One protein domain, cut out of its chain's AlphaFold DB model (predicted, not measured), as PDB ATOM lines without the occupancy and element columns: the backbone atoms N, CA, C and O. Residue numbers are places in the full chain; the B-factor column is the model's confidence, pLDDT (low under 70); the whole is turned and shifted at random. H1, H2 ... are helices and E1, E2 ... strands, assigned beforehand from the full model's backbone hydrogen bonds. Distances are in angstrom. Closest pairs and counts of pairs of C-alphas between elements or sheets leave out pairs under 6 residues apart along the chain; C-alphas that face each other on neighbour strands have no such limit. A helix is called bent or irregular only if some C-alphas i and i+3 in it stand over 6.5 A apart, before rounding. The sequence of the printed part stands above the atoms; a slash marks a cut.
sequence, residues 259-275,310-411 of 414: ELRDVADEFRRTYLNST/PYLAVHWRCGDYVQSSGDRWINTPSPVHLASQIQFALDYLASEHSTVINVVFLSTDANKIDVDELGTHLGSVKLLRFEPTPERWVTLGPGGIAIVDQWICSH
ATOM      1  N   GLU A 259      -9.791 -54.948  -7.450       95.50
ATOM      2  CA  GLU A 259      -9.234 -54.236  -8.603       95.50
ATOM      3  C   GLU A 259      -7.949 -53.469  -8.257       95.50
ATOM      4  O   GLU A 259      -7.007 -53.452  -9.047       95.50
ATOM      5  N   LEU A 260      -7.876 -52.871  -7.061       97.75
ATOM      6  CA  LEU A 260      -6.690 -52.147  -6.594       97.75
ATOM      7  C   LEU A 260      -5.542 -53.101  -6.248       97.75
ATOM      8  O   LEU A 260      -4.384 -52.802  -6.542       97.75
ATOM      9  N   ARG A 261      -5.861 -54.259  -5.658       96.75
ATOM     10  CA  ARG A 261      -4.877 -55.320  -5.391       96.75
ATOM     11  C   ARG A 261      -4.323 -55.883  -6.697       96.75
ATOM     12  O   ARG A 261      -3.110 -55.988  -6.832       96.75
ATOM     13  N   ASP A 262      -5.184 -56.120  -7.683       97.00
ATOM     14  CA  ASP A 262      -4.793 -56.627  -9.001       97.00
ATOM     15  C   ASP A 262      -3.833 -55.662  -9.718       97.00
ATOM     16  O   ASP A 262      -2.814 -56.098 -10.255       97.00
ATOM     17  N   VAL A 263      -4.096 -54.347  -9.669       98.06
ATOM     18  CA  VAL A 263      -3.177 -53.317 -10.205       98.06
ATOM     19  C   VAL A 263      -1.809 -53.390  -9.530       98.06
ATOM     20  O   VAL A 263      -0.766 -53.339 -10.187       98.06
ATOM     21  N   ALA A 264      -1.807 -53.480  -8.205       98.19
ATOM     22  CA  ALA A 264      -0.587 -53.490  -7.421       98.19
ATOM     23  C   ALA A 264       0.219 -54.786  -7.640       98.19
ATOM     24  O   ALA A 264       1.444 -54.740  -7.771       98.19
ATOM     25  N   ASP A 265      -0.453 -55.930  -7.766       98.31
ATOM     26  CA  ASP A 265       0.162 -57.230  -8.048       98.31
ATOM     27  C   ASP A 265       0.692 -57.333  -9.483       98.31
ATOM     28  O   ASP A 265       1.715 -57.982  -9.732       98.31
ATOM     29  N   GLU A 266       0.046 -56.670 -10.444       98.31
ATOM     30  CA  GLU A 266       0.586 -56.494 -11.792       98.31
ATOM     31  C   GLU A 266       1.898 -55.700 -11.754       98.31
ATOM     32  O   GLU A 266       2.893 -56.121 -12.357       98.31
ATOM     33  N   PHE A 267       1.942 -54.599 -10.996       98.56
ATOM     34  CA  PHE A 267       3.159 -53.804 -10.837       98.56
ATOM     35  C   PHE A 267       4.282 -54.605 -10.162       98.56
ATOM     36  O   PHE A 267       5.403 -54.651 -10.679       98.56
ATOM     37  N   ARG A 268       3.978 -55.286  -9.046       98.62
ATOM     38  CA  ARG A 268       4.922 -56.157  -8.319       98.62
ATOM     39  C   ARG A 268       5.561 -57.192  -9.240       98.62
ATOM     40  O   ARG A 268       6.788 -57.319  -9.291       98.62
ATOM     41  N   ARG A 269       4.740 -57.881 -10.031       98.44
ATOM     42  CA  ARG A 269       5.198 -58.917 -10.963       98.44
ATOM     43  C   ARG A 269       6.059 -58.349 -12.083       98.44
ATOM     44  O   ARG A 269       7.081 -58.937 -12.425       98.44
ATOM     45  N   THR A 270       5.647 -57.220 -12.650       97.94
ATOM     46  CA  THR A 270       6.259 -56.652 -13.858       97.94
ATOM     47  C   THR A 270       7.571 -55.932 -13.562       97.94
ATOM     48  O   THR A 270       8.529 -56.058 -14.325       97.94
ATOM     49  N   TYR A 271       7.636 -55.182 -12.459       97.94
ATOM     50  CA  TYR A 271       8.739 -54.250 -12.204       97.94
ATOM     51  C   TYR A 271       9.613 -54.619 -11.005       97.94
ATOM     52  O   TYR A 271      10.774 -54.196 -10.968       97.94
ATOM     53  N   LEU A 272       9.084 -55.404 -10.060       98.00
ATOM     54  CA  LEU A 272       9.736 -55.715  -8.781       98.00
ATOM     55  C   LEU A 272      10.126 -57.191  -8.626       98.00
ATOM     56  O   LEU A 272      10.687 -57.555  -7.597       98.00
ATOM     57  N   ASN A 273       9.851 -58.039  -9.629       96.88
ATOM     58  CA  ASN A 273      10.079 -59.488  -9.561       96.88
ATOM     59  C   ASN A 273       9.462 -60.115  -8.291       96.88
ATOM     60  O   ASN A 273      10.078 -60.938  -7.617       96.88
ATOM     61  N   SER A 274       8.256 -59.662  -7.946       97.88
ATOM     62  CA  SER A 274       7.555 -59.986  -6.706       97.88
ATOM     63  C   SER A 274       6.209 -60.629  -7.027       97.88
ATOM     64  O   SER A 274       5.440 -60.109  -7.837       97.88
ATOM     65  N   THR A 275       5.940 -61.785  -6.419       97.38
ATOM     66  CA  THR A 275       4.648 -62.483  -6.490       97.38
ATOM     67  C   THR A 275       4.417 -63.267  -5.205       97.38
ATOM     68  O   THR A 275       5.358 -63.722  -4.564       97.38
ATOM     69  N   PRO A 310      11.763 -59.139  -3.541       96.19
ATOM     70  CA  PRO A 310      13.191 -58.804  -3.523       96.19
ATOM     71  C   PRO A 310      13.444 -57.295  -3.735       96.19
ATOM     72  O   PRO A 310      14.231 -56.897  -4.595       96.19
ATOM     73  N   TYR A 311      12.762 -56.445  -2.967       97.88
ATOM     74  CA  TYR A 311      12.893 -54.984  -3.003       97.88
ATOM     75  C   TYR A 311      12.712 -54.379  -1.607       97.88
ATOM     76  O   TYR A 311      12.074 -54.981  -0.741       97.88
ATOM     77  N   LEU A 312      13.279 -53.189  -1.414       98.00
ATOM     78  CA  LEU A 312      13.052 -52.325  -0.253       98.00
ATOM     79  C   LEU A 312      11.907 -51.360  -0.581       98.00
ATOM     80  O   LEU A 312      11.892 -50.790  -1.675       98.00
ATOM     81  N   ALA A 313      10.965 -51.154   0.331       98.50
ATOM     82  CA  ALA A 313       9.944 -50.125   0.192       98.50
ATOM     83  C   ALA A 313      10.216 -48.938   1.112       98.50
ATOM     84  O   ALA A 313      10.592 -49.075   2.271       98.50
ATOM     85  N   VAL A 314       9.980 -47.741   0.587       98.38
ATOM     86  CA  VAL A 314      10.114 -46.491   1.328       98.38
ATOM     87  C   VAL A 314       8.830 -45.702   1.169       98.38
ATOM     88  O   VAL A 314       8.434 -45.361   0.057       98.38
ATOM     89  N   HIS A 315       8.199 -45.372   2.292       97.88
ATOM     90  CA  HIS A 315       7.158 -44.356   2.328       97.88
ATOM     91  C   HIS A 315       7.764 -43.030   2.798       97.88
ATOM     92  O   HIS A 315       8.041 -42.847   3.984       97.88
ATOM     93  N   TRP A 316       7.979 -42.105   1.866       96.75
ATOM     94  CA  TRP A 316       8.568 -40.799   2.144       96.75
ATOM     95  C   TRP A 316       7.498 -39.709   2.132       96.75
ATOM     96  O   TRP A 316       7.118 -39.189   1.081       96.75
ATOM     97  N   ARG A 317       7.002 -39.366   3.323       92.69
ATOM     98  CA  ARG A 317       6.000 -38.314   3.523       92.69
ATOM     99  C   ARG A 317       6.661 -36.937   3.456       92.69
ATOM    100  O   ARG A 317       7.469 -36.606   4.321       92.69
ATOM    101  N   CYS A 318       6.293 -36.138   2.460       88.94
ATOM    102  CA  CYS A 318       6.795 -34.781   2.251       88.94
ATOM    103  C   CYS A 318       5.665 -33.753   2.251       88.94
ATOM    104  O   CYS A 318       5.512 -33.082   3.256       88.94
ATOM    105  N   GLY A 319       4.870 -33.641   1.181       84.31
ATOM    106  CA  GLY A 319       3.707 -32.743   1.045       84.31
ATOM    107  C   GLY A 319       3.648 -31.526   1.980       84.31
ATOM    108  O   GLY A 319       4.366 -30.556   1.781       84.31
ATOM    109  N   ASP A 320       2.765 -31.564   2.978       81.12
ATOM    110  CA  ASP A 320       2.599 -30.530   4.017       81.12
ATOM    111  C   ASP A 320       3.495 -30.737   5.256       81.12
ATOM    112  O   ASP A 320       3.550 -29.873   6.129       81.12
ATOM    113  N   TYR A 321       4.219 -31.856   5.338       80.69
ATOM    114  CA  TYR A 321       5.237 -32.110   6.363       80.69
ATOM    115  C   TYR A 321       6.503 -31.279   6.127       80.69
ATOM    116  O   TYR A 321       7.218 -30.976   7.088       80.69
ATOM    117  N   VAL A 322       6.779 -30.899   4.874       81.12
ATOM    118  CA  VAL A 322       7.837 -29.940   4.545       81.12
ATOM    119  C   VAL A 322       7.349 -28.511   4.777       81.12
ATOM    120  O   VAL A 322       6.278 -28.113   4.323       81.12
ATOM    121  N   GLN A 323       8.143 -27.715   5.492       73.50
ATOM    122  CA  GLN A 323       7.780 -26.332   5.801       73.50
ATOM    123  C   GLN A 323       8.193 -25.383   4.676       73.50
ATOM    124  O   GLN A 323       9.272 -25.510   4.097       73.50
ATOM    125  N   SER A 324       7.359 -24.379   4.401       72.38
ATOM    126  CA  SER A 324       7.696 -23.295   3.469       72.38
ATOM    127  C   SER A 324       8.645 -22.254   4.073       72.38
ATOM    128  O   SER A 324       9.244 -21.470   3.341       72.38
ATOM    129  N   SER A 325       8.759 -22.206   5.402       72.06
ATOM    130  CA  SER A 325       9.561 -21.232   6.145       72.06
ATOM    131  C   SER A 325      10.404 -21.929   7.207       72.06
ATOM    132  O   SER A 325       9.865 -22.713   7.978       72.06
ATOM    133  N   GLY A 326      11.690 -21.594   7.296       80.44
ATOM    134  CA  GLY A 326      12.614 -22.233   8.235       80.44
ATOM    135  C   GLY A 326      13.285 -23.471   7.639       80.44
ATOM    136  O   GLY A 326      13.606 -23.489   6.452       80.44
ATOM    137  N   ASP A 327      13.534 -24.483   8.472       84.75
ATOM    138  CA  ASP A 327      14.107 -25.746   8.010       84.75
ATOM    139  C   ASP A 327      13.034 -26.601   7.323       84.75
ATOM    140  O   ASP A 327      12.139 -27.165   7.960       84.75
ATOM    141  N   ARG A 328      13.146 -26.691   5.995       87.00
ATOM    142  CA  ARG A 328      12.254 -27.452   5.115       87.00
ATOM    143  C   ARG A 328      12.108 -28.917   5.538       87.00
ATOM    144  O   ARG A 328      11.034 -29.481   5.348       87.00
ATOM    145  N   TRP A 329      13.162 -29.516   6.096       91.38
ATOM    146  CA  TRP A 329      13.285 -30.957   6.349       91.38
ATOM    147  C   TRP A 329      13.180 -31.317   7.840       91.38
ATOM    148  O   TRP A 329      13.592 -32.392   8.266       91.38
ATOM    149  N   ILE A 330      12.610 -30.432   8.660       89.38
ATOM    150  CA  ILE A 330      12.537 -30.626  10.117       89.38
ATOM    151  C   ILE A 330      11.727 -31.864  10.544       89.38
ATOM    152  O   ILE A 330      12.052 -32.498  11.544       89.38
ATOM    153  N   ASN A 331      10.691 -32.226   9.781       88.56
ATOM    154  CA  ASN A 331       9.777 -33.331  10.103       88.56
ATOM    155  C   ASN A 331       9.963 -34.570   9.208       88.56
ATOM    156  O   ASN A 331       9.242 -35.554   9.366       88.56
ATOM    157  N   THR A 332      10.863 -34.517   8.223       92.94
ATOM    158  CA  THR A 332      11.058 -35.575   7.218       92.94
ATOM    159  C   THR A 332      12.446 -35.438   6.587       92.94
ATOM    160  O   THR A 332      12.885 -34.309   6.375       92.94
ATOM    161  N   PRO A 333      13.179 -36.531   6.303       95.00
ATOM    162  CA  PRO A 333      14.561 -36.433   5.837       95.00
ATOM    163  C   PRO A 333      14.668 -35.720   4.484       95.00
ATOM    164  O   PRO A 333      13.816 -35.887   3.611       95.00
ATOM    165  N   SER A 334      15.761 -34.973   4.303       95.44
ATOM    166  CA  SER A 334      16.162 -34.436   3.000       95.44
ATOM    167  C   SER A 334      16.535 -35.562   2.025       95.44
ATOM    168  O   SER A 334      16.859 -36.663   2.482       95.44
ATOM    169  N   PRO A 335      16.576 -35.307   0.701       96.81
ATOM    170  CA  PRO A 335      16.957 -36.315  -0.291       96.81
ATOM    171  C   PRO A 335      18.293 -37.007   0.030       96.81
ATOM    172  O   PRO A 335      18.387 -38.231  -0.008       96.81
ATOM    173  N   VAL A 336      19.307 -36.235   0.439       96.81
ATOM    174  CA  VAL A 336      20.637 -36.739   0.835       96.81
ATOM    175  C   VAL A 336      20.568 -37.649   2.066       96.81
ATOM    176  O   VAL A 336      21.169 -38.729   2.095       96.81
ATOM    177  N   HIS A 337      19.845 -37.221   3.105       97.19
ATOM    178  CA  HIS A 337      19.724 -38.002   4.337       97.19
ATOM    179  C   HIS A 337      18.902 -39.269   4.108       97.19
ATOM    180  O   HIS A 337      19.276 -40.332   4.602       97.19
ATOM    181  N   LEU A 338      17.836 -39.185   3.310       97.88
ATOM    182  CA  LEU A 338      17.026 -40.338   2.941       97.88
ATOM    183  C   LEU A 338      17.833 -41.346   2.118       97.88
ATOM    184  O   LEU A 338      17.796 -42.532   2.427       97.88
ATOM    185  N   ALA A 339      18.616 -40.900   1.131       98.12
ATOM    186  CA  ALA A 339      19.506 -41.783   0.375       98.12
ATOM    187  C   ALA A 339      20.486 -42.530   1.292       98.12
ATOM    188  O   ALA A 339      20.704 -43.728   1.124       98.12
ATOM    189  N   SER A 340      21.020 -41.844   2.307       97.69
ATOM    190  CA  SER A 340      21.909 -42.457   3.301       97.69
ATOM    191  C   SER A 340      21.188 -43.516   4.147       97.69
ATOM    192  O   SER A 340      21.746 -44.581   4.401       97.69
ATOM    193  N   GLN A 341      19.938 -43.260   4.552       97.75
ATOM    194  CA  GLN A 341      19.110 -44.234   5.278       97.75
ATOM    195  C   GLN A 341      18.754 -45.447   4.411       97.75
ATOM    196  O   GLN A 341      18.812 -46.580   4.887       97.75
ATOM    197  N   ILE A 342      18.439 -45.221   3.134       98.06
ATOM    198  CA  ILE A 342      18.173 -46.281   2.158       98.06
ATOM    199  C   ILE A 342      19.413 -47.154   1.975       98.06
ATOM    200  O   ILE A 342      19.309 -48.372   2.079       98.06
ATOM    201  N   GLN A 343      20.585 -46.553   1.753       96.25
ATOM    202  CA  GLN A 343      21.825 -47.312   1.585       96.25
ATOM    203  C   GLN A 343      22.134 -48.155   2.825       96.25
ATOM    204  O   GLN A 343      22.435 -49.336   2.696       96.25
ATOM    205  N   PHE A 344      21.971 -47.582   4.020       95.38
ATOM    206  CA  PHE A 344      22.139 -48.319   5.270       95.38
ATOM    207  C   PHE A 344      21.198 -49.532   5.365       95.38
ATOM    208  O   PHE A 344      21.634 -50.621   5.735       95.38
ATOM    209  N   ALA A 345      19.920 -49.370   5.008       95.69
ATOM    210  CA  ALA A 345      18.959 -50.472   5.005       95.69
ATOM    211  C   ALA A 345      19.328 -51.558   3.981       95.69
ATOM    212  O   ALA A 345      19.240 -52.745   4.285       95.69
ATOM    213  N   LEU A 346      19.787 -51.175   2.787       95.12
ATOM    214  CA  LEU A 346      20.240 -52.122   1.764       95.12
ATOM    215  C   LEU A 346      21.489 -52.896   2.204       95.12
ATOM    216  O   LEU A 346      21.540 -54.112   2.018       95.12
ATOM    217  N   ASP A 347      22.458 -52.223   2.826       93.06
ATOM    218  CA  ASP A 347      23.673 -52.853   3.358       93.06
ATOM    219  C   ASP A 347      23.333 -53.855   4.471       93.06
ATOM    220  O   ASP A 347      23.869 -54.965   4.494       93.06
ATOM    221  N   TYR A 348      22.392 -53.501   5.353       91.56
ATOM    222  CA  TYR A 348      21.874 -54.401   6.384       91.56
ATOM    223  C   TYR A 348      21.171 -55.626   5.780       91.56
ATOM    224  O   TYR A 348      21.434 -56.764   6.168       91.56
ATOM    225  N   LEU A 349      20.313 -55.433   4.776       91.69
ATOM    226  CA  LEU A 349      19.651 -56.554   4.100       91.69
ATOM    227  C   LEU A 349      20.655 -57.467   3.390       91.69
ATOM    228  O   LEU A 349      20.476 -58.684   3.399       91.69
ATOM    229  N   ALA A 350      21.722 -56.905   2.822       91.19
ATOM    230  CA  ALA A 350      22.797 -57.675   2.209       91.19
ATOM    231  C   ALA A 350      23.629 -58.468   3.235       91.19
ATOM    232  O   ALA A 350      24.182 -59.509   2.877       91.19
ATOM    233  N   SER A 351      23.723 -58.014   4.494       89.38
ATOM    234  CA  SER A 351      24.397 -58.773   5.557       89.38
ATOM    235  C   SER A 351      23.536 -59.895   6.139       89.38
ATOM    236  O   SER A 351      24.073 -60.939   6.505       89.38
ATOM    237  N   GLU A 352      22.216 -59.704   6.207       84.44
ATOM    238  CA  GLU A 352      21.284 -60.674   6.803       84.44
ATOM    239  C   GLU A 352      20.749 -61.710   5.803       84.44
ATOM    240  O   GLU A 352      20.378 -62.826   6.180       84.44
ATOM    241  N   HIS A 353      20.697 -61.370   4.513       78.00
ATOM    242  CA  HIS A 353      20.085 -62.206   3.488       78.00
ATOM    243  C   HIS A 353      21.041 -62.505   2.337       78.00
ATOM    244  O   HIS A 353      21.777 -61.655   1.854       78.00
ATOM    245  N   SER A 354      20.958 -63.724   1.796       75.88
ATOM    246  CA  SER A 354      21.728 -64.108   0.604       75.88
ATOM    247  C   SER A 354      21.231 -63.447  -0.691       75.88
ATOM    248  O   SER A 354      21.860 -63.605  -1.735       75.88
ATOM    249  N   THR A 355      20.089 -62.749  -0.652       79.00
ATOM    250  CA  THR A 355      19.504 -62.085  -1.824       79.00
ATOM    251  C   THR A 355      19.945 -60.632  -1.850       79.00
ATOM    252  O   THR A 355      19.597 -59.864  -0.958       79.00
ATOM    253  N   VAL A 356      20.683 -60.250  -2.891       85.44
ATOM    254  CA  VAL A 356      21.077 -58.856  -3.104       85.44
ATOM    255  C   VAL A 356      19.850 -58.059  -3.529       85.44
ATOM    256  O   VAL A 356      19.266 -58.329  -4.579       85.44
ATOM    257  N   ILE A 357      19.479 -57.069  -2.723       92.44
ATOM    258  CA  ILE A 357      18.411 -56.126  -3.043       92.44
ATOM    259  C   ILE A 357      19.048 -54.848  -3.569       92.44
ATOM    260  O   ILE A 357      19.847 -54.210  -2.893       92.44
ATOM    261  N   ASN A 358      18.695 -54.478  -4.795       92.19
ATOM    262  CA  ASN A 358      19.149 -53.248  -5.447       92.19
ATOM    263  C   ASN A 358      17.989 -52.448  -6.057       92.19
ATOM    264  O   ASN A 358      18.216 -51.549  -6.866       92.19
ATOM    265  N   VAL A 359      16.752 -52.794  -5.695       97.31
ATOM    266  CA  VAL A 359      15.532 -52.130  -6.149       97.31
ATOM    267  C   VAL A 359      14.837 -51.513  -4.944       97.31
ATOM    268  O   VAL A 359      14.618 -52.188  -3.938       97.31
ATOM    269  N   VAL A 360      14.481 -50.237  -5.068       98.38
ATOM    270  CA  VAL A 360      13.721 -49.484  -4.072       98.38
ATOM    271  C   VAL A 360      12.408 -49.047  -4.697       98.38
ATOM    272  O   VAL A 360      12.403 -48.337  -5.701       98.38
ATOM    273  N   PHE A 361      11.298 -49.458  -4.098       98.75
ATOM    274  CA  PHE A 361       9.993 -48.890  -4.395       98.75
ATOM    275  C   PHE A 361       9.741 -47.687  -3.482       98.75
ATOM    276  O   PHE A 361       9.842 -47.798  -2.262       98.75
ATOM    277  N   LEU A 362       9.412 -46.539  -4.066       98.56
ATOM    278  CA  LEU A 362       9.172 -45.293  -3.348       98.56
ATOM    279  C   LEU A 362       7.704 -44.876  -3.476       98.56
ATOM    280  O   LEU A 362       7.264 -44.447  -4.542       98.56
ATOM    281  N   SER A 363       6.983 -44.916  -2.358       97.56
ATOM    282  CA  SER A 363       5.705 -44.225  -2.198       97.56
ATOM    283  C   SER A 363       5.966 -42.850  -1.589       97.56
ATOM    284  O   SER A 363       6.540 -42.735  -0.505       97.56
ATOM    285  N   THR A 364       5.599 -41.781  -2.294       94.94
ATOM    286  CA  THR A 364       5.878 -40.418  -1.832       94.94
ATOM    287  C   THR A 364       4.943 -39.395  -2.451       94.94
ATOM    288  O   THR A 364       4.570 -39.503  -3.622       94.94
ATOM    289  N   ASP A 365       4.644 -38.359  -1.674       90.88
ATOM    290  CA  ASP A 365       4.000 -37.131  -2.131       90.88
ATOM    291  C   ASP A 365       4.984 -35.947  -2.237       90.88
ATOM    292  O   ASP A 365       4.578 -34.782  -2.247       90.88
ATOM    293  N   ALA A 366       6.289 -36.233  -2.310       91.25
ATOM    294  CA  ALA A 366       7.315 -35.261  -2.664       91.25
ATOM    295  C   ALA A 366       7.152 -34.775  -4.114       91.25
ATOM    296  O   ALA A 366       6.648 -35.490  -4.987       91.25
ATOM    297  N   ASN A 367       7.610 -33.551  -4.385       88.31
ATOM    298  CA  ASN A 367       7.627 -33.035  -5.751       88.31
ATOM    299  C   ASN A 367       8.735 -33.712  -6.576       88.31
ATOM    300  O   ASN A 367       9.674 -34.307  -6.047       88.31
ATOM    301  N   LYS A 368       8.641 -33.574  -7.901       90.06
ATOM    302  CA  LYS A 368       9.577 -34.208  -8.833       90.06
ATOM    303  C   LYS A 368      11.042 -33.800  -8.613       90.06
ATOM    304  O   LYS A 368      11.912 -34.640  -8.787       90.06
ATOM    305  N   ILE A 369      11.310 -32.553  -8.219       92.69
ATOM    306  CA  ILE A 369      12.680 -32.053  -8.024       92.69
ATOM    307  C   ILE A 369      13.367 -32.828  -6.898       92.69
ATOM    308  O   ILE A 369      14.482 -33.307  -7.082       92.69
ATOM    309  N   ASP A 370      12.685 -33.010  -5.765       94.62
ATOM    310  CA  ASP A 370      13.261 -33.722  -4.618       94.62
ATOM    311  C   ASP A 370      13.426 -35.226  -4.894       94.62
ATOM    312  O   ASP A 370      14.383 -35.845  -4.433       94.62
ATOM    313  N   VAL A 371      12.502 -35.821  -5.658       95.38
ATOM    314  CA  VAL A 371      12.592 -37.229  -6.086       95.38
ATOM    315  C   VAL A 371      13.755 -37.434  -7.059       95.38
ATOM    316  O   VAL A 371      14.495 -38.410  -6.930       95.38
ATOM    317  N   ASP A 372      13.939 -36.516  -8.010       95.50
ATOM    318  CA  ASP A 372      15.054 -36.566  -8.955       95.50
ATOM    319  C   ASP A 372      16.393 -36.391  -8.199       95.50
ATOM    320  O   ASP A 372      17.327 -37.158  -8.441       95.50
ATOM    321  N   GLU A 373      16.474 -35.474  -7.221       96.50
ATOM    322  CA  GLU A 373      17.640 -35.310  -6.330       96.50
ATOM    323  C   GLU A 373      17.948 -36.599  -5.553       96.50
ATOM    324  O   GLU A 373      19.082 -37.082  -5.591       96.50
ATOM    325  N   LEU A 374      16.942 -37.210  -4.916       97.69
ATOM    326  CA  LEU A 374      17.082 -38.495  -4.223       97.69
ATOM    327  C   LEU A 374      17.673 -39.563  -5.155       97.69
ATOM    328  O   LEU A 374      18.617 -40.260  -4.780       97.69
ATOM    329  N   GLY A 375      17.160 -39.655  -6.385       95.94
ATOM    330  CA  GLY A 375      17.661 -40.573  -7.405       95.94
ATOM    331  C   GLY A 375      19.151 -40.385  -7.707       95.94
ATOM    332  O   GLY A 375      19.872 -41.374  -7.837       95.94
ATOM    333  N   THR A 376      19.650 -39.142  -7.745       96.50
ATOM    334  CA  THR A 376      21.086 -38.879  -7.972       96.50
ATOM    335  C   THR A 376      21.980 -39.399  -6.846       96.50
ATOM    336  O   THR A 376      23.102 -39.835  -7.109       96.50
ATOM    337  N   HIS A 377      21.485 -39.409  -5.605       97.19
ATOM    338  CA  HIS A 377      22.231 -39.883  -4.437       97.19
ATOM    339  C   HIS A 377      22.210 -41.408  -4.269       97.19
ATOM    340  O   HIS A 377      23.085 -41.955  -3.601       97.19
ATOM    341  N   LEU A 378      21.256 -42.102  -4.895       95.00
ATOM    342  CA  LEU A 378      21.114 -43.561  -4.834       95.00
ATOM    343  C   LEU A 378      22.033 -44.322  -5.811       95.00
ATOM    344  O   LEU A 378      22.161 -45.547  -5.731       95.00
ATOM    345  N   GLY A 379      22.716 -43.616  -6.716       90.00
ATOM    346  CA  GLY A 379      23.733 -44.192  -7.595       90.00
ATOM    347  C   GLY A 379      23.198 -45.326  -8.475       90.00
ATOM    348  O   GLY A 379      22.456 -45.087  -9.422       90.00
ATOM    349  N   SER A 380      23.619 -46.566  -8.195       89.69
ATOM    350  CA  SER A 380      23.229 -47.754  -8.981       89.69
ATOM    351  C   SER A 380      21.941 -48.439  -8.507       89.69
ATOM    352  O   SER A 380      21.470 -49.371  -9.161       89.69
ATOM    353  N   VAL A 381      21.367 -47.994  -7.386       95.44
ATOM    354  CA  VAL A 381      20.107 -48.528  -6.860       95.44
ATOM    355  C   VAL A 381      18.957 -48.093  -7.767       95.44
ATOM    356  O   VAL A 381      18.778 -46.912  -8.065       95.44
ATOM    357  N   LYS A 382      18.149 -49.056  -8.209       96.50
ATOM    358  CA  LYS A 382      17.002 -48.810  -9.081       96.50
ATOM    359  C   LYS A 382      15.830 -48.276  -8.258       96.50
ATOM    360  O   LYS A 382      15.171 -49.043  -7.561       96.50
ATOM    361  N   LEU A 383      15.548 -46.982  -8.380       97.62
ATOM    362  CA  LEU A 383      14.377 -46.345  -7.778       97.62
ATOM    363  C   LEU A 383      13.150 -46.497  -8.689       97.62
ATOM    364  O   LEU A 383      13.199 -46.153  -9.870       97.62
ATOM    365  N   LEU A 384      12.052 -47.017  -8.148       97.94
ATOM    366  CA  LEU A 384      10.789 -47.238  -8.851       97.94
ATOM    367  C   LEU A 384       9.630 -46.585  -8.104       97.94
ATOM    368  O   LEU A 384       9.601 -46.570  -6.877       97.94
ATOM    369  N   ARG A 385       8.651 -46.090  -8.859       97.38
ATOM    370  CA  ARG A 385       7.409 -45.499  -8.351       97.38
ATOM    371  C   ARG A 385       6.236 -46.022  -9.165       97.38
ATOM    372  O   ARG A 385       6.402 -46.347 -10.343       97.38
ATOM    373  N   PHE A 386       5.060 -46.089  -8.554       96.62
ATOM    374  CA  PHE A 386       3.834 -46.343  -9.295       96.62
ATOM    375  C   PHE A 386       3.334 -45.032  -9.915       96.62
ATOM    376  O   PHE A 386       2.743 -44.187  -9.248       96.62
ATOM    377  N   GLU A 387       3.597 -44.853 -11.208       92.50
ATOM    378  CA  GLU A 387       3.194 -43.671 -11.977       92.50
ATOM    379  C   GLU A 387       2.214 -44.102 -13.084       92.50
ATOM    380  O   GLU A 387       2.640 -44.488 -14.175       92.50
ATOM    381  N   PRO A 388       0.893 -44.123 -12.812       90.38
ATOM    382  CA  PRO A 388      -0.092 -44.561 -13.794       90.38
ATOM    383  C   PRO A 388      -0.230 -43.555 -14.948       90.38
ATOM    384  O   PRO A 388      -0.031 -42.353 -14.781       90.38
ATOM    385  N   THR A 389      -0.657 -44.040 -16.118       89.88
ATOM    386  CA  THR A 389      -1.087 -43.182 -17.239       89.88
ATOM    387  C   THR A 389      -2.234 -42.257 -16.803       89.88
ATOM    388  O   THR A 389      -3.036 -42.688 -15.968       89.88
ATOM    389  N   PRO A 390      -2.406 -41.052 -17.380       86.81
ATOM    390  CA  PRO A 390      -3.473 -40.120 -16.992       86.81
ATOM    391  C   PRO A 390      -4.876 -40.746 -16.952       86.81
ATOM    392  O   PRO A 390      -5.631 -40.525 -16.008       86.81
ATOM    393  N   GLU A 391      -5.209 -41.608 -17.912       86.94
ATOM    394  CA  GLU A 391      -6.500 -42.305 -17.988       86.94
ATOM    395  C   GLU A 391      -6.698 -43.259 -16.798       86.94
ATOM    396  O   GLU A 391      -7.767 -43.335 -16.184       86.94
ATOM    397  N   ARG A 392      -5.628 -43.975 -16.439       88.81
ATOM    398  CA  ARG A 392      -5.609 -44.896 -15.298       88.81
ATOM    399  C   ARG A 392      -5.607 -44.130 -13.979       88.81
ATOM    400  O   ARG A 392      -6.258 -44.576 -13.042       88.81
ATOM    401  N   TRP A 393      -4.954 -42.971 -13.924       88.88
ATOM    402  CA  TRP A 393      -4.978 -42.077 -12.771       88.88
ATOM    403  C   TRP A 393      -6.401 -41.592 -12.475       88.88
ATOM    404  O   TRP A 393      -6.841 -41.681 -11.334       88.88
ATOM    405  N   VAL A 394      -7.151 -41.164 -13.499       85.75
ATOM    406  CA  VAL A 394      -8.562 -40.750 -13.352       85.75
ATOM    407  C   VAL A 394      -9.429 -41.902 -12.849       85.75
ATOM    408  O   VAL A 394     -10.274 -41.696 -11.985       85.75
ATOM    409  N   THR A 395      -9.196 -43.116 -13.356       88.00
ATOM    410  CA  THR A 395      -9.968 -44.307 -12.968       88.00
ATOM    411  C   THR A 395      -9.696 -44.731 -11.523       88.00
ATOM    412  O   THR A 395     -10.624 -45.030 -10.782       88.00
ATOM    413  N   LEU A 396      -8.424 -44.776 -11.119       90.38
ATOM    414  CA  LEU A 396      -8.030 -45.178  -9.763       90.38
ATOM    415  C   LEU A 396      -8.327 -44.086  -8.732       90.38
ATOM    416  O   LEU A 396      -8.575 -44.368  -7.558       90.38
ATOM    417  N   GLY A 397      -8.243 -42.833  -9.166       88.88
ATOM    418  CA  GLY A 397      -8.231 -41.679  -8.293       88.88
ATOM    419  C   GLY A 397      -7.026 -41.667  -7.336       88.88
ATOM    420  O   GLY A 397      -6.291 -42.645  -7.174       88.88
ATOM    421  N   PRO A 398      -6.817 -40.548  -6.636       87.00
ATOM    422  CA  PRO A 398      -5.706 -40.392  -5.699       87.00
ATOM    423  C   PRO A 398      -5.806 -41.328  -4.482       87.00
ATOM    424  O   PRO A 398      -4.782 -41.795  -3.987       87.00
ATOM    425  N   GLY A 399      -7.020 -41.663  -4.028       90.75
ATOM    426  CA  GLY A 399      -7.232 -42.671  -2.983       90.75
ATOM    427  C   GLY A 399      -6.828 -44.083  -3.422       90.75
ATOM    428  O   GLY A 399      -6.144 -44.783  -2.676       90.75
ATOM    429  N   GLY A 400      -7.179 -44.483  -4.649       94.69
ATOM    430  CA  GLY A 400      -6.819 -45.793  -5.192       94.69
ATOM    431  C   GLY A 400      -5.319 -45.913  -5.436       94.69
ATOM    432  O   GLY A 400      -4.726 -46.930  -5.092       94.69
ATOM    433  N   ILE A 401      -4.678 -44.846  -5.922       94.06
ATOM    434  CA  ILE A 401      -3.214 -44.777  -6.063       94.06
ATOM    435  C   ILE A 401      -2.524 -44.929  -4.708       94.06
ATOM    436  O   ILE A 401      -1.601 -45.727  -4.586       94.06
ATOM    437  N   ALA A 402      -3.008 -44.236  -3.673       94.06
ATOM    438  CA  ALA A 402      -2.461 -44.376  -2.327       94.06
ATOM    439  C   ALA A 402      -2.607 -45.811  -1.784       94.06
ATOM    440  O   ALA A 402      -1.729 -46.286  -1.067       94.06
ATOM    441  N   ILE A 403      -3.693 -46.515  -2.119       97.38
ATOM    442  CA  ILE A 403      -3.874 -47.931  -1.767       97.38
ATOM    443  C   ILE A 403      -2.907 -48.831  -2.537       97.38
ATOM    444  O   ILE A 403      -2.316 -49.721  -1.928       97.38
ATOM    445  N   VAL A 404      -2.726 -48.605  -3.841       98.44
ATOM    446  CA  VAL A 404      -1.769 -49.361  -4.667       98.44
ATOM    447  C   VAL A 404      -0.358 -49.213  -4.102       98.44
ATOM    448  O   VAL A 404       0.309 -50.218  -3.863       98.44
ATOM    449  N   ASP A 405       0.056 -47.989  -3.786       98.12
ATOM    450  CA  ASP A 405       1.328 -47.705  -3.123       98.12
ATOM    451  C   ASP A 405       1.460 -48.448  -1.786       98.12
ATOM    452  O   ASP A 405       2.460 -49.122  -1.545       98.12
ATOM    453  N   GLN A 406       0.442 -48.372  -0.922       98.31
ATOM    454  CA  GLN A 406       0.441 -49.070   0.370       98.31
ATOM    455  C   GLN A 406       0.544 -50.587   0.210       98.31
ATOM    456  O   GLN A 406       1.251 -51.228   0.987       98.31
ATOM    457  N   TRP A 407      -0.147 -51.156  -0.779       98.50
ATOM    458  CA  TRP A 407      -0.104 -52.585  -1.070       98.50
ATOM    459  C   TRP A 407       1.269 -53.010  -1.578       98.50
ATOM    460  O   TRP A 407       1.816 -54.000  -1.099       98.50
ATOM    461  N   ILE A 408       1.868 -52.259  -2.504       98.75
ATOM    462  CA  ILE A 408       3.225 -52.552  -2.979       98.75
ATOM    463  C   ILE A 408       4.213 -52.430  -1.814       98.75
ATOM    464  O   ILE A 408       5.029 -53.327  -1.617       98.75
ATOM    465  N   CYS A 409       4.118 -51.390  -0.982       98.62
ATOM    466  CA  CYS A 409       4.983 -51.256   0.189       98.62
ATOM    467  C   CYS A 409       4.828 -52.427   1.172       98.62
ATOM    468  O   CYS A 409       5.826 -52.949   1.657       98.62
ATOM    469  N   SER A 410       3.603 -52.897   1.436       97.62
ATOM    470  CA  SER A 410       3.361 -53.984   2.398       97.62
ATOM    471  C   SER A 410       3.860 -55.359   1.946       97.62
ATOM    472  O   SER A 410       3.828 -56.298   2.737       97.62
ATOM    473  N   HIS A 411       4.277 -55.492   0.685       98.06
ATOM    474  CA  HIS A 411       4.815 -56.724   0.109       98.06
ATOM    475  C   HIS A 411       6.333 -56.686  -0.080       98.06
ATOM    476  O   HIS A 411       6.886 -57.620  -0.650       98.06
TER     477      HIS A 411
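Overview. This is residues 259 to 275 and 310 to 411 of the 414 residues of a protein of Opisthorchis felineus (UniProt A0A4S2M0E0). A small parallel sheet of three strands forms the middle, with residues 401 to 410 of the kinked helix H4 packed over one face and the short helix H3 over the other. H1 packs on H4, while H2 touches H3 with residues 335 to 339 and only grazes the sheet. The printed part has 119 residues, with four named helices and three named strands in the order H1 E1 H2 E2 H3 E3 H4; the sheet runs E1 E2 E3, and the class is mostly helix. The whole is compact, with a radius of gyration of the C-alphas of 15.0 A, and flat, spanning 41 by 40 by 20 A.

Arrangement. Start with H1, residues 259 to 271, which touches H4, residues 390 to 410: their closest C-alphas, of Ala 264 and Val 404, are 5.1 A apart, and their lines are about perpendicular at 73 degrees. Beyond the cut, look for E1, residues 312 to 316, parallel to E2, residues 359 to 364, at 20 degrees; N 314 and O 361 are within hydrogen-bond range at 2.9 A. On the other side of E2 find E3, residues 382 to 384, parallel to it at 35 degrees, with N 384 and O 360 at 2.8 A. H2, residues 335 to 352, only grazes the sheet with residues 335 to 349. It touches H3, residues 368 to 377, with residues 335 to 339 alone; the closest C-alphas, of Pro 335 and Leu 374, are 4.5 A apart, at a steep tilt of 48 degrees, the same way. H3 is over E2 at a height over the sheet of 9.1 A. E1, H2, E2 and E2, H3, E3 are strand-helix-strand units, parallel neighbour strands with a helix between, each with a right-handed crossover. H4 is on the opposite face from H3, over E1 and E2, at a height over the sheet of 10.6 A. Every O i to N i+4 pair is within hydrogen-bond range in H1, H2 and H3, and 15 of 17 are in H4.

Along the chain. Find C-alpha 259 at (-9.234, -54.236, -8.603); from there H1 runs 18.3 A. E1 spans 12.6 A. H2 runs 25.7 A from C-alpha 335 at (16.957, -36.315, -0.291). E2 spans 15.8 A, H3 14.5 A and E3 6.4 A. H4 spans 24.8 A and ends at C-alpha 410, (3.361, -53.984, 2.398); it is irregular, with C-alphas 395 and 398 9.3 A apart, and has a kink of 93 degrees near residue 398.

Size, cuts and confidence. The two C-alphas farthest apart, of Ser 325 and Ser 354, are 44.9 A apart. Residues 276 to 309 are not printed, and C-alphas 275 and 310 are 9.8 A apart across the cut. The link from E1 to H2, residues 317 to 334, is long. The mean pLDDT of the printed part is 93.0, and no printed residue is under 70.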